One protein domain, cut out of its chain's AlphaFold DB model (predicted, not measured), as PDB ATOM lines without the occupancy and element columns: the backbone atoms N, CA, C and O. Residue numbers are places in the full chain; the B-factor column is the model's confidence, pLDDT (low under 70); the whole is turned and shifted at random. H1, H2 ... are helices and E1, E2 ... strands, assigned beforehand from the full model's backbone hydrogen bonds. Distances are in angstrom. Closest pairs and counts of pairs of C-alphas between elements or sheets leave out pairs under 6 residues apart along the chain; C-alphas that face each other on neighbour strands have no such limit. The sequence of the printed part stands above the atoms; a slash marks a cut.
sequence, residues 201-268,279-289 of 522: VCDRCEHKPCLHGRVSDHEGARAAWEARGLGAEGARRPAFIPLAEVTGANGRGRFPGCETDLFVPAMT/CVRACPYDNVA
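AT A GLANCE: This is residues 201 to 268 and 279 to 289 of the 522 residues of the protein "4Fe-4S ferredoxin" of Trueperaceae bacterium (UniProt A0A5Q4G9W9). There is little regular structure: mostly loops round a small core, where the two-stranded antiparallel sheet E1 - E2 sits beside the short helices H2 and H4. H3 lies out at one end, H1 toward the other, and loop 227 to 253 folds back to E2. The 79 printed residues, with the order H1 H2 E1 H3 E2 H4, are mixed, with 27 in named elements; compact, radius of gyration of the C-alphas 12.5 A, spans 37 by 27 by 19 A.

HOW THE PARTS SIT: Start at H1, residues 201 to 204, apart from H2, residues 209 to 212. H2 touches H4, residues 279 to 282; their closest C-alphas, Cys 210 and Cys 279, are 4.1 A apart. E1, residues 213 to 215, is antiparallel to E2, residues 254 to 256, with N 214 and O 255 within hydrogen-bond range at 3.0 A. H3, residues 218 to 226, has every O i to N i+4 pair within hydrogen-bond range; H1, H2 and H4 are too short for one.

IN THESE COORDINATES: Find C-alpha 201 at (-57.005, 36.067, -3.452), where H1 begins. H3 runs 12.1 A from C-alpha 218 at (-36.716, 33.386, 8.201).

THE WHOLE: C-alphas 268 and 279 are 15.4 A apart across the cut. The H3 to E2 link is long; residues 220 to 237 and 249 have pLDDT under 70.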
ATOM      1  N   VAL A 201     -58.023  36.485  -4.434       90.56
ATOM      2  CA  VAL A 201     -57.005  36.067  -3.452       90.56
ATOM      3  C   VAL A 201     -55.663  35.842  -4.147       90.56
ATOM      4  O   VAL A 201     -54.608  36.218  -3.632       90.56
ATOM      5  N   CYS A 202     -55.685  35.231  -5.334       89.00
ATOM      6  CA  CYS A 202     -54.469  35.015  -6.100       89.00
ATOM      7  C   CYS A 202     -53.853  36.316  -6.589       89.00
ATOM      8  O   CYS A 202     -52.630  36.366  -6.600       89.00
ATOM      9  N   ASP A 203     -54.624  37.339  -6.943       86.50
ATOM     10  CA  ASP A 203     -54.092  38.625  -7.403       86.50
ATOM     11  C   ASP A 203     -53.415  39.406  -6.282       86.50
ATOM     12  O   ASP A 203     -52.272  39.833  -6.453       86.50
ATOM     13  N   ARG A 204     -54.057  39.467  -5.111       89.19
ATOM     14  CA  ARG A 204     -53.523  40.121  -3.905       89.19
ATOM     15  C   ARG A 204     -52.333  39.390  -3.281       89.19
ATOM     16  O   ARG A 204     -51.576  39.982  -2.524       89.19
ATOM     17  N   CYS A 205     -52.145  38.109  -3.592       87.31
ATOM     18  CA  CYS A 205     -50.992  37.347  -3.124       87.31
ATOM     19  C   CYS A 205     -49.707  37.881  -3.774       87.31
ATOM     20  O   CYS A 205     -49.424  37.548  -4.919       87.31
ATOM     21  N   GLU A 206     -48.907  38.676  -3.074       84.75
ATOM     22  CA  GLU A 206     -47.687  39.268  -3.642       84.75
ATOM     23  C   GLU A 206     -46.649  38.198  -4.023       84.75
ATOM     24  O   GLU A 206     -46.142  38.148  -5.143       84.75
ATOM     25  N   HIS A 207     -46.392  37.266  -3.106       83.12
ATOM     26  CA  HIS A 207     -45.256  36.350  -3.196       83.12
ATOM     27  C   HIS A 207     -45.455  35.125  -4.106       83.12
ATOM     28  O   HIS A 207     -44.500  34.391  -4.370       83.12
ATOM     29  N   LYS A 208     -46.693  34.856  -4.550       88.00
ATOM     30  CA  LYS A 208     -47.080  33.702  -5.395       88.00
ATOM     31  C   LYS A 208     -46.362  32.382  -5.016       88.00
ATOM     32  O   LYS A 208     -45.769  31.717  -5.874       88.00
ATOM     33  N   PRO A 209     -46.427  31.928  -3.751       88.31
ATOM     34  CA  PRO A 209     -45.646  30.785  -3.272       88.31
ATOM     35  C   PRO A 209     -46.022  29.459  -3.947       88.31
ATOM     36  O   PRO A 209     -45.236  28.516  -3.938       88.31
ATOM     37  N   CYS A 210     -47.186  29.367  -4.598       88.94
ATOM     38  CA  CYS A 210     -47.541  28.214  -5.425       88.94
ATOM     39  C   CYS A 210     -46.580  27.999  -6.611       88.94
ATOM     40  O   CYS A 210     -46.420  26.862  -7.051       88.94
ATOM     41  N   LEU A 211     -45.918  29.057  -7.094       87.31
ATOM     42  CA  LEU A 211     -44.943  28.998  -8.178       87.31
ATOM     43  C   LEU A 211     -43.531  28.711  -7.648       87.31
ATOM     44  O   LEU A 211     -42.903  27.754  -8.089       87.31
ATOM     45  N   HIS A 212     -43.052  29.482  -6.665       83.81
ATOM     46  CA  HIS A 212     -41.647  29.439  -6.218       83.81
ATOM     47  C   HIS A 212     -41.407  28.720  -4.877       83.81
ATOM     48  O   HIS A 212     -40.265  28.429  -4.516       83.81
ATOM     49  N   GLY A 213     -42.471  28.352  -4.167       88.62
ATOM     50  CA  GLY A 213     -42.429  27.755  -2.834       88.62
ATOM     51  C   GLY A 213     -42.492  28.798  -1.718       88.62
ATOM     52  O   GLY A 213     -42.393  29.998  -1.971       88.62
ATOM     53  N   ARG A 214     -42.630  28.330  -0.471       88.69
ATOM     54  CA  ARG A 214     -42.576  29.178   0.731       88.69
ATOM     55  C   ARG A 214     -41.747  28.573   1.859       88.69
ATOM     56  O   ARG A 214     -41.607  27.352   1.955       88.69
ATOM     57  N   VAL A 215     -41.241  29.429   2.731       87.50
ATOM     58  CA  VAL A 215     -40.648  29.102   4.030       87.50
ATOM     59  C   VAL A 215     -41.367  29.903   5.108       87.50
ATOM     60  O   VAL A 215     -41.840  31.002   4.851       87.50
ATOM     61  N   SER A 216     -41.473  29.334   6.303       82.69
ATOM     62  CA  SER A 216     -42.105  29.982   7.467       82.69
ATOM     63  C   SER A 216     -41.111  30.289   8.590       82.69
ATOM     64  O   SER A 216     -41.507  30.756   9.648       82.69
ATOM     65  N   ASP A 217     -39.823  30.029   8.354       79.31
ATOM     66  CA  ASP A 217     -38.715  30.296   9.269       79.31
ATOM     67  C   ASP A 217     -37.680  31.147   8.525       79.31
ATOM     68  O   ASP A 217     -37.086  30.672   7.551       79.31
ATOM     69  N   HIS A 218     -37.553  32.419   8.910       71.62
ATOM     70  CA  HIS A 218     -36.716  33.386   8.201       71.62
ATOM     71  C   HIS A 218     -35.231  33.154   8.473       71.62
ATOM     72  O   HIS A 218     -34.440  33.143   7.535       71.62
ATOM     73  N   GLU A 219     -34.848  32.925   9.730       70.19
ATOM     74  CA  GLU A 219     -33.448  32.773  10.141       70.19
ATOM     75  C   GLU A 219     -32.837  31.499   9.563       70.19
ATOM     76  O   GLU A 219     -31.787  31.548   8.918       70.19
ATOM     77  N   GLY A 220     -33.552  30.373   9.667       66.88
ATOM     78  CA  GLY A 220     -33.120  29.120   9.053       66.88
ATOM     79  C   GLY A 220     -33.071  29.198   7.522       66.88
ATOM     80  O   GLY A 220     -32.219  28.573   6.887       66.88
ATOM     81  N   ALA A 221     -33.960  29.983   6.902       67.12
ATOM     82  CA  ALA A 221     -33.933  30.202   5.460       67.12
ATOM     83  C   ALA A 221     -32.772  31.105   5.026       67.12
ATOM     84  O   ALA A 221     -32.106  30.772   4.045       67.12
ATOM     85  N   ARG A 222     -32.506  32.195   5.757       68.62
ATOM     86  CA  ARG A 222     -31.439  33.158   5.466       68.62
ATOM     87  C   ARG A 222     -30.064  32.513   5.596       68.62
ATOM     88  O   ARG A 222     -29.318  32.525   4.620       68.62
ATOM     89  N   ALA A 223     -29.800  31.819   6.706       64.81
ATOM     90  CA  ALA A 223     -28.567  31.056   6.903       64.81
ATOM     91  C   ALA A 223     -28.370  29.994   5.805       64.81
ATOM     92  O   ALA A 223     -27.278  29.826   5.265       64.81
ATOM     93  N   ALA A 224     -29.447  29.313   5.390       62.47
ATOM     94  CA  ALA A 224     -29.393  28.348   4.296       62.47
ATOM     95  C   ALA A 224     -29.189  28.981   2.905       62.47
ATOM     96  O   ALA A 224     -28.789  28.266   1.986       62.47
ATOM     97  N   TRP A 225     -29.506  30.262   2.703       67.19
ATOM     98  CA  TRP A 225     -29.246  30.987   1.452       67.19
ATOM     99  C   TRP A 225     -27.824  31.546   1.412       67.19
ATOM    100  O   TRP A 225     -27.150  31.397   0.392       67.19
ATOM    101  N   GLU A 226     -27.362  32.113   2.525       63.50
ATOM    102  CA  GLU A 226     -26.006  32.636   2.719       63.50
ATOM    103  C   GLU A 226     -24.962  31.518   2.600       63.50
ATOM    104  O   GLU A 226     -24.042  31.625   1.791       63.50
ATOM    105  N   ALA A 227     -25.183  30.372   3.256       57.78
ATOM    106  CA  ALA A 227     -24.327  29.186   3.133       57.78
ATOM    107  C   ALA A 227     -24.259  28.600   1.704       57.78
ATOM    108  O   ALA A 227     -23.459  27.709   1.431       57.78
ATOM    109  N   ARG A 228     -25.119  29.057   0.782       56.50
ATOM    110  CA  ARG A 228     -25.147  28.627  -0.627       56.50
ATOM    111  C   ARG A 228     -24.530  29.650  -1.582       56.50
ATOM    112  O   ARG A 228     -24.658  29.462  -2.788       56.50
ATOM    113  N   GLY A 229     -23.928  30.732  -1.077       51.47
ATOM    114  CA  GLY A 229     -23.349  31.793  -1.912       51.47
ATOM    115  C   GLY A 229     -24.374  32.480  -2.821       51.47
ATOM    116  O   GLY A 229     -24.018  33.098  -3.823       51.47
ATOM    117  N   LEU A 230     -25.668  32.350  -2.511       55.72
ATOM    118  CA  LEU A 230     -26.737  32.981  -3.271       55.72
ATOM    119  C   LEU A 230     -26.870  34.421  -2.756       55.72
ATOM    120  O   LEU A 230     -27.570  34.674  -1.776       55.72
ATOM    121  N   GLY A 231     -26.205  35.368  -3.423       44.56
ATOM    122  CA  GLY A 231     -26.440  36.808  -3.261       44.56
ATOM    123  C   GLY A 231     -27.879  37.190  -3.636       44.56
ATOM    124  O   GLY A 231     -28.537  36.454  -4.377       44.56
ATOM    125  N   ALA A 232     -28.387  38.290  -3.071       45.16
ATOM    126  CA  ALA A 232     -29.801  38.698  -2.984       45.16
ATOM    127  C   ALA A 232     -30.642  38.654  -4.283       45.16
ATOM    128  O   ALA A 232     -31.869  38.654  -4.210       45.16
ATOM    129  N   GLU A 233     -30.039  38.520  -5.462       40.50
ATOM    130  CA  GLU A 233     -30.723  38.643  -6.746       40.50
ATOM    131  C   GLU A 233     -30.651  37.354  -7.577       40.50
ATOM    132  O   GLU A 233     -29.652  37.024  -8.210       40.50
ATOM    133  N   GLY A 234     -31.751  36.599  -7.606       40.66
ATOM    134  CA  GLY A 234     -31.860  35.413  -8.455       40.66
ATOM    135  C   GLY A 234     -33.191  34.692  -8.287       40.66
ATOM    136  O   GLY A 234     -33.436  34.034  -7.278       40.66
ATOM    137  N   ALA A 235     -34.066  34.830  -9.285       43.44
ATOM    138  CA  ALA A 235     -35.409  34.258  -9.324       43.44
ATOM    139  C   ALA A 235     -35.406  32.739  -9.041       43.44
ATOM    140  O   ALA A 235     -34.663  32.009  -9.699       43.44
ATOM    141  N   ARG A 236     -36.288  32.299  -8.119       57.16
ATOM    142  CA  ARG A 236     -36.546  30.933  -7.571       57.16
ATOM    143  C   ARG A 236     -36.245  30.738  -6.075       57.16
ATOM    144  O   ARG A 236     -36.225  29.599  -5.601       57.16
ATOM    145  N   ARG A 237     -36.070  31.805  -5.291       69.38
ATOM    146  CA  ARG A 237     -36.125  31.675  -3.824       69.38
ATOM    147  C   ARG A 237     -37.564  31.377  -3.387       69.38
ATOM    148  O   ARG A 237     -38.480  32.007  -3.914       69.38
ATOM    149  N   PRO A 238     -37.787  30.432  -2.456       76.56
ATOM    150  CA  PRO A 238     -39.087  30.333  -1.811       76.56
ATOM    151  C   PRO A 238     -39.329  31.617  -1.016       76.56
ATOM    152  O   PRO A 238     -38.414  32.109  -0.357       76.56
ATOM    153  N   ALA A 239     -40.548  32.136  -1.066       83.62
ATOM    154  CA  ALA A 239     -40.903  33.333  -0.323       83.62
ATOM    155  C   ALA A 239     -40.943  33.047   1.180       83.62
ATOM    156  O   ALA A 239     -41.457  32.003   1.597       83.62
ATOM    157  N   PHE A 240     -40.417  33.959   1.992       85.88
ATOM    158  CA  PHE A 240     -40.708  33.934   3.417       85.88
ATOM    159  C   PHE A 240     -42.124  34.460   3.634       85.88
ATOM    160  O   PHE A 240     -42.470  35.511   3.113       85.88
ATOM    161  N   ILE A 241     -42.940  33.684   4.345       85.69
ATOM    162  CA  ILE A 241     -44.301  34.062   4.719       85.69
ATOM    163  C   ILE A 241     -44.449  33.729   6.208       85.69
ATOM    164  O   ILE A 241     -44.440  32.533   6.548       85.69
ATOM    165  N   PRO A 242     -44.540  34.742   7.089       84.06
ATOM    166  CA  PRO A 242     -44.792  34.553   8.511       84.06
ATOM    167  C   PRO A 242     -46.013  33.669   8.753       84.06
ATOM    168  O   PRO A 242     -47.007  33.751   8.035       84.06
ATOM    169  N   LEU A 243     -45.976  32.843   9.801       85.06
ATOM    170  CA  LEU A 243     -47.124  31.996  10.155       85.06
ATOM    171  C   LEU A 243     -48.390  32.816  10.454       85.06
ATOM    172  O   LEU A 243     -49.481  32.312  10.218       85.06
ATOM    173  N   ALA A 244     -48.244  34.067  10.900       85.00
ATOM    174  CA  ALA A 244     -49.358  34.981  11.137       85.00
ATOM    175  C   ALA A 244     -50.118  35.366   9.850       85.00
ATOM    176  O   ALA A 244     -51.313  35.628   9.899       85.00
ATOM    177  N   GLU A 245     -49.452  35.356   8.690       84.25
ATOM    178  CA  GLU A 245     -50.069  35.654   7.389       84.25
ATOM    179  C   GLU A 245     -50.700  34.414   6.729       84.25
ATOM    180  O   GLU A 245     -51.375  34.505   5.701       84.25
ATOM    181  N   VAL A 246     -50.467  33.227   7.295       86.88
ATOM    182  CA  VAL A 246     -50.999  31.963   6.785       86.88
ATOM    183  C   VAL A 246     -52.403  31.755   7.344       86.88
ATOM    184  O   VAL A 246     -52.580  31.303   8.470       86.88
ATOM    185  N   THR A 247     -53.417  32.040   6.529       80.06
ATOM    186  CA  THR A 247     -54.828  31.901   6.923       80.06
ATOM    187  C   THR A 247     -55.378  30.479   6.744       80.06
ATOM    188  O   THR A 247     -56.464  30.171   7.230       80.06
ATOM    189  N   GLY A 248     -54.640  29.585   6.069       73.81
ATOM    190  CA  GLY A 248     -55.020  28.194   5.802       73.81
ATOM    191  C   GLY A 248     -54.057  27.142   6.372       73.81
ATOM    192  O   GLY A 248     -52.837  27.302   6.370       73.81
ATOM    193  N   ALA A 249     -54.596  26.006   6.829       62.66
ATOM    194  CA  ALA A 249     -53.819  24.951   7.484       62.66
ATOM    195  C   ALA A 249     -52.871  24.198   6.530       62.66
ATOM    196  O   ALA A 249     -53.239  23.189   5.924       62.66
ATOM    197  N   ASN A 250     -51.616  24.648   6.470       73.00
ATOM    198  CA  ASN A 250     -50.546  23.980   5.724       73.00
ATOM    199  C   ASN A 250     -49.297  23.682   6.581       73.00
ATOM    200  O   ASN A 250     -48.343  23.106   6.068       73.00
ATOM    201  N   GLY A 251     -49.290  24.056   7.867       72.56
ATOM    202  CA  GLY A 251     -48.193  23.811   8.816       72.56
ATOM    203  C   GLY A 251     -46.951  24.707   8.649       72.56
ATOM    204  O   GLY A 251     -46.842  25.491   7.694       72.56
ATOM    205  N   ARG A 252     -46.002  24.565   9.592       82.12
ATOM    206  CA  ARG A 252     -44.658  25.184   9.590       82.12
ATOM    207  C   ARG A 252     -43.674  24.344   8.765       82.12
ATOM    208  O   ARG A 252     -43.791  23.123   8.685       82.12
ATOM    209  N   GLY A 253     -42.688  25.000   8.162       82.88
ATOM    210  CA  GLY A 253     -41.589  24.387   7.418       82.88
ATOM    211  C   GLY A 253     -41.340  25.014   6.046       82.88
ATOM    212  O   GLY A 253     -41.738  26.149   5.762       82.88
ATOM    213  N   ARG A 254     -40.652  24.244   5.194       84.62
ATOM    214  CA  ARG A 254     -40.320  24.587   3.808       84.62
ATOM    215  C   ARG A 254     -41.221  23.828   2.843       84.62
ATOM    216  O   ARG A 254     -41.246  22.600   2.842       84.62
ATOM    217  N   PHE A 255     -41.872  24.564   1.956       87.12
ATOM    218  CA  PHE A 255     -42.798  24.039   0.963       87.12
ATOM    219  C   PHE A 255     -42.240  24.301  -0.439       87.12
ATOM    220  O   PHE A 255     -41.931  25.450  -0.763       87.12
ATOM    221  N   PRO A 256     -42.066  23.263  -1.274       85.38
ATOM    222  CA  PRO A 256     -41.622  23.445  -2.650       85.38
ATOM    223  C   PRO A 256     -42.701  24.139  -3.493       85.38
ATOM    224  O   PRO A 256     -43.890  23.958  -3.247       85.38
ATOM    225  N   GLY A 257     -42.274  24.899  -4.502       87.75
ATOM    226  CA  GLY A 257     -43.154  25.453  -5.530       87.75
ATOM    227  C   GLY A 257     -43.519  24.438  -6.614       87.75
ATOM    228  O   GLY A 257     -43.247  23.235  -6.501       87.75
ATOM    229  N   CYS A 258     -44.136  24.927  -7.685       88.00
ATOM    230  CA  CYS A 258     -44.525  24.109  -8.822       88.00
ATOM    231  C   CYS A 258     -43.305  23.631  -9.623       88.00
ATOM    232  O   CYS A 258     -42.454  24.416 -10.024       88.00
ATOM    233  N   GLU A 259     -43.233  22.332  -9.904       83.56
ATOM    234  CA  GLU A 259     -42.033  21.712 -10.489       83.56
ATOM    235  C   GLU A 259     -41.896  21.920 -11.993       83.56
ATOM    236  O   GLU A 259     -40.838  21.673 -12.560       83.56
ATOM    237  N   THR A 260     -42.978  22.337 -12.640       81.00
ATOM    238  CA  THR A 260     -43.021  22.641 -14.072       81.00
ATOM    239  C   THR A 260     -43.185  24.135 -14.333       81.00
ATOM    240  O   THR A 260     -43.466  24.529 -15.468       81.00
ATOM    241  N   ASP A 261     -42.980  24.958 -13.294       83.81
ATOM    242  CA  ASP A 261     -43.132  26.416 -13.308       83.81
ATOM    243  C   ASP A 261     -44.538  26.861 -13.761       83.81
ATOM    244  O   ASP A 261     -44.704  27.807 -14.529       83.81
ATOM    245  N   LEU A 262     -45.569  26.144 -13.303       85.12
ATOM    246  CA  LEU A 262     -46.967  26.480 -13.567       85.12
ATOM    247  C   LEU A 262     -47.554  27.365 -12.472       85.12
ATOM    248  O   LEU A 262     -47.599  26.974 -11.304       85.12
ATOM    249  N   PHE A 263     -48.078  28.522 -12.877       87.56
ATOM    250  CA  PHE A 263     -48.866  29.390 -12.013       87.56
ATOM    251  C   PHE A 263     -50.352  29.015 -12.100       87.56
ATOM    252  O   PHE A 263     -50.931  29.013 -13.184       87.56
ATOM    253  N   VAL A 264     -50.959  28.679 -10.957       89.44
ATOM    254  CA  VAL A 264     -52.305  28.077 -10.882       89.44
ATOM    255  C   VAL A 264     -53.399  28.893 -11.597       89.44
ATOM    256  O   VAL A 264     -54.066  28.304 -12.446       89.44
ATOM    257  N   PRO A 265     -53.594  30.206 -11.346       87.62
ATOM    258  CA  PRO A 265     -54.655  30.973 -12.021       87.62
ATOM    259  C   PRO A 265     -54.402  31.175 -13.519       87.62
ATOM    260  O   PRO A 265     -55.340  31.415 -14.269       87.62
ATOM    261  N   ALA A 266     -53.156  31.050 -13.982       84.00
ATOM    262  CA  ALA A 266     -52.819  31.137 -15.403       84.00
ATOM    263  C   ALA A 266     -52.932  29.780 -16.126       84.00
ATOM    264  O   ALA A 266     -52.670  29.684 -17.328       84.00
ATOM    265  N   MET A 267     -53.280  28.703 -15.414       84.19
ATOM    266  CA  MET A 267     -53.244  27.358 -15.973       84.19
ATOM    267  C   MET A 267     -54.479  27.073 -16.835       84.19
ATOM    268  O   MET A 267     -55.596  26.938 -16.342       84.19
ATOM    269  N   THR A 268     -54.265  26.903 -18.141       80.69
ATOM    270  CA  THR A 268     -55.345  26.648 -19.115       80.69
ATOM    271  C   THR A 268     -55.469  25.184 -19.539       80.69
ATOM    272  O   THR A 268     -56.316  24.866 -20.370       80.69
ATOM    273  N   CYS A 279     -48.317  23.178  -5.210       92.31
ATOM    274  CA  CYS A 279     -49.095  24.415  -5.166       92.31
ATOM    275  C   CYS A 279     -50.136  24.432  -4.034       92.31
ATOM    276  O   CYS A 279     -50.282  25.464  -3.384       92.31
ATOM    277  N   VAL A 280     -50.799  23.301  -3.758       93.19
ATOM    278  CA  VAL A 280     -51.773  23.159  -2.659       93.19
ATOM    279  C   VAL A 280     -51.075  23.365  -1.316       93.19
ATOM    280  O   VAL A 280     -51.533  24.145  -0.489       93.19
ATOM    281  N   ARG A 281     -49.915  22.726  -1.121       90.62
ATOM    282  CA  ARG A 281     -49.136  22.807   0.128       90.62
ATOM    283  C   ARG A 281     -48.474  24.170   0.334       90.62
ATOM    284  O   ARG A 281     -48.335  24.649   1.461       90.62
ATOM    285  N   ALA A 282     -48.050  24.805  -0.753       91.25
ATOM    286  CA  ALA A 282     -47.380  26.094  -0.708       91.25
ATOM    287  C   ALA A 282     -48.348  27.284  -0.580       91.25
ATOM    288  O   ALA A 282     -47.907  28.343  -0.153       91.25
ATOM    289  N   CYS A 283     -49.636  27.141  -0.915       91.94
ATOM    290  CA  CYS A 283     -50.604  28.244  -0.876       91.94
ATOM    291  C   CYS A 283     -51.019  28.619   0.565       91.94
ATOM    292  O   CYS A 283     -51.717  27.829   1.193       91.94
ATOM    293  N   PRO A 284     -50.668  29.810   1.088       90.25
ATOM    294  CA  PRO A 284     -50.943  30.192   2.478       90.25
ATOM    295  C   PRO A 284     -52.431  30.442   2.756       90.25
ATOM    296  O   PRO A 284     -52.860  30.321   3.896       90.25
ATOM    297  N   TYR A 285     -53.207  30.746   1.713       91.38
ATOM    298  CA  TYR A 285     -54.626  31.117   1.798       91.38
ATOM    299  C   TYR A 285     -55.571  29.992   1.418       91.38
ATOM    300  O   TYR A 285     -56.755  30.214   1.195       91.38
ATOM    301  N   ASP A 286     -55.033  28.789   1.246       90.69
ATOM    302  CA  ASP A 286     -55.833  27.629   0.915       90.69
ATOM    303  C   ASP A 286     -56.634  27.680  -0.405       90.69
ATOM    304  O   ASP A 286     -57.681  27.056  -0.589       90.69
ATOM    305  N   ASN A 287     -56.111  28.421  -1.366       92.62
ATOM    306  CA  ASN A 287     -56.873  28.880  -2.514       92.62
ATOM    307  C   ASN A 287     -56.705  28.002  -3.773       92.62
ATOM    308  O   ASN A 287     -56.822  28.473  -4.906       92.62
ATOM    309  N   VAL A 288     -56.377  26.719  -3.598       93.75
ATOM    310  CA  VAL A 288     -56.165  25.763  -4.698       93.75
ATOM    311  C   VAL A 288     -57.196  24.639  -4.612       93.75
ATOM    312  O   VAL A 288     -57.355  24.018  -3.563       93.75
ATOM    313  N   ALA A 289     -57.863  24.369  -5.731       93.88
ATOM    314  CA  ALA A 289     -58.877  23.333  -5.899       93.88
ATOM    315  C   ALA A 289     -58.427  22.271  -6.912       93.88
ATOM    316  O   ALA A 289     -57.573  22.531  -7.766       93.88
TER     317      ALA A 289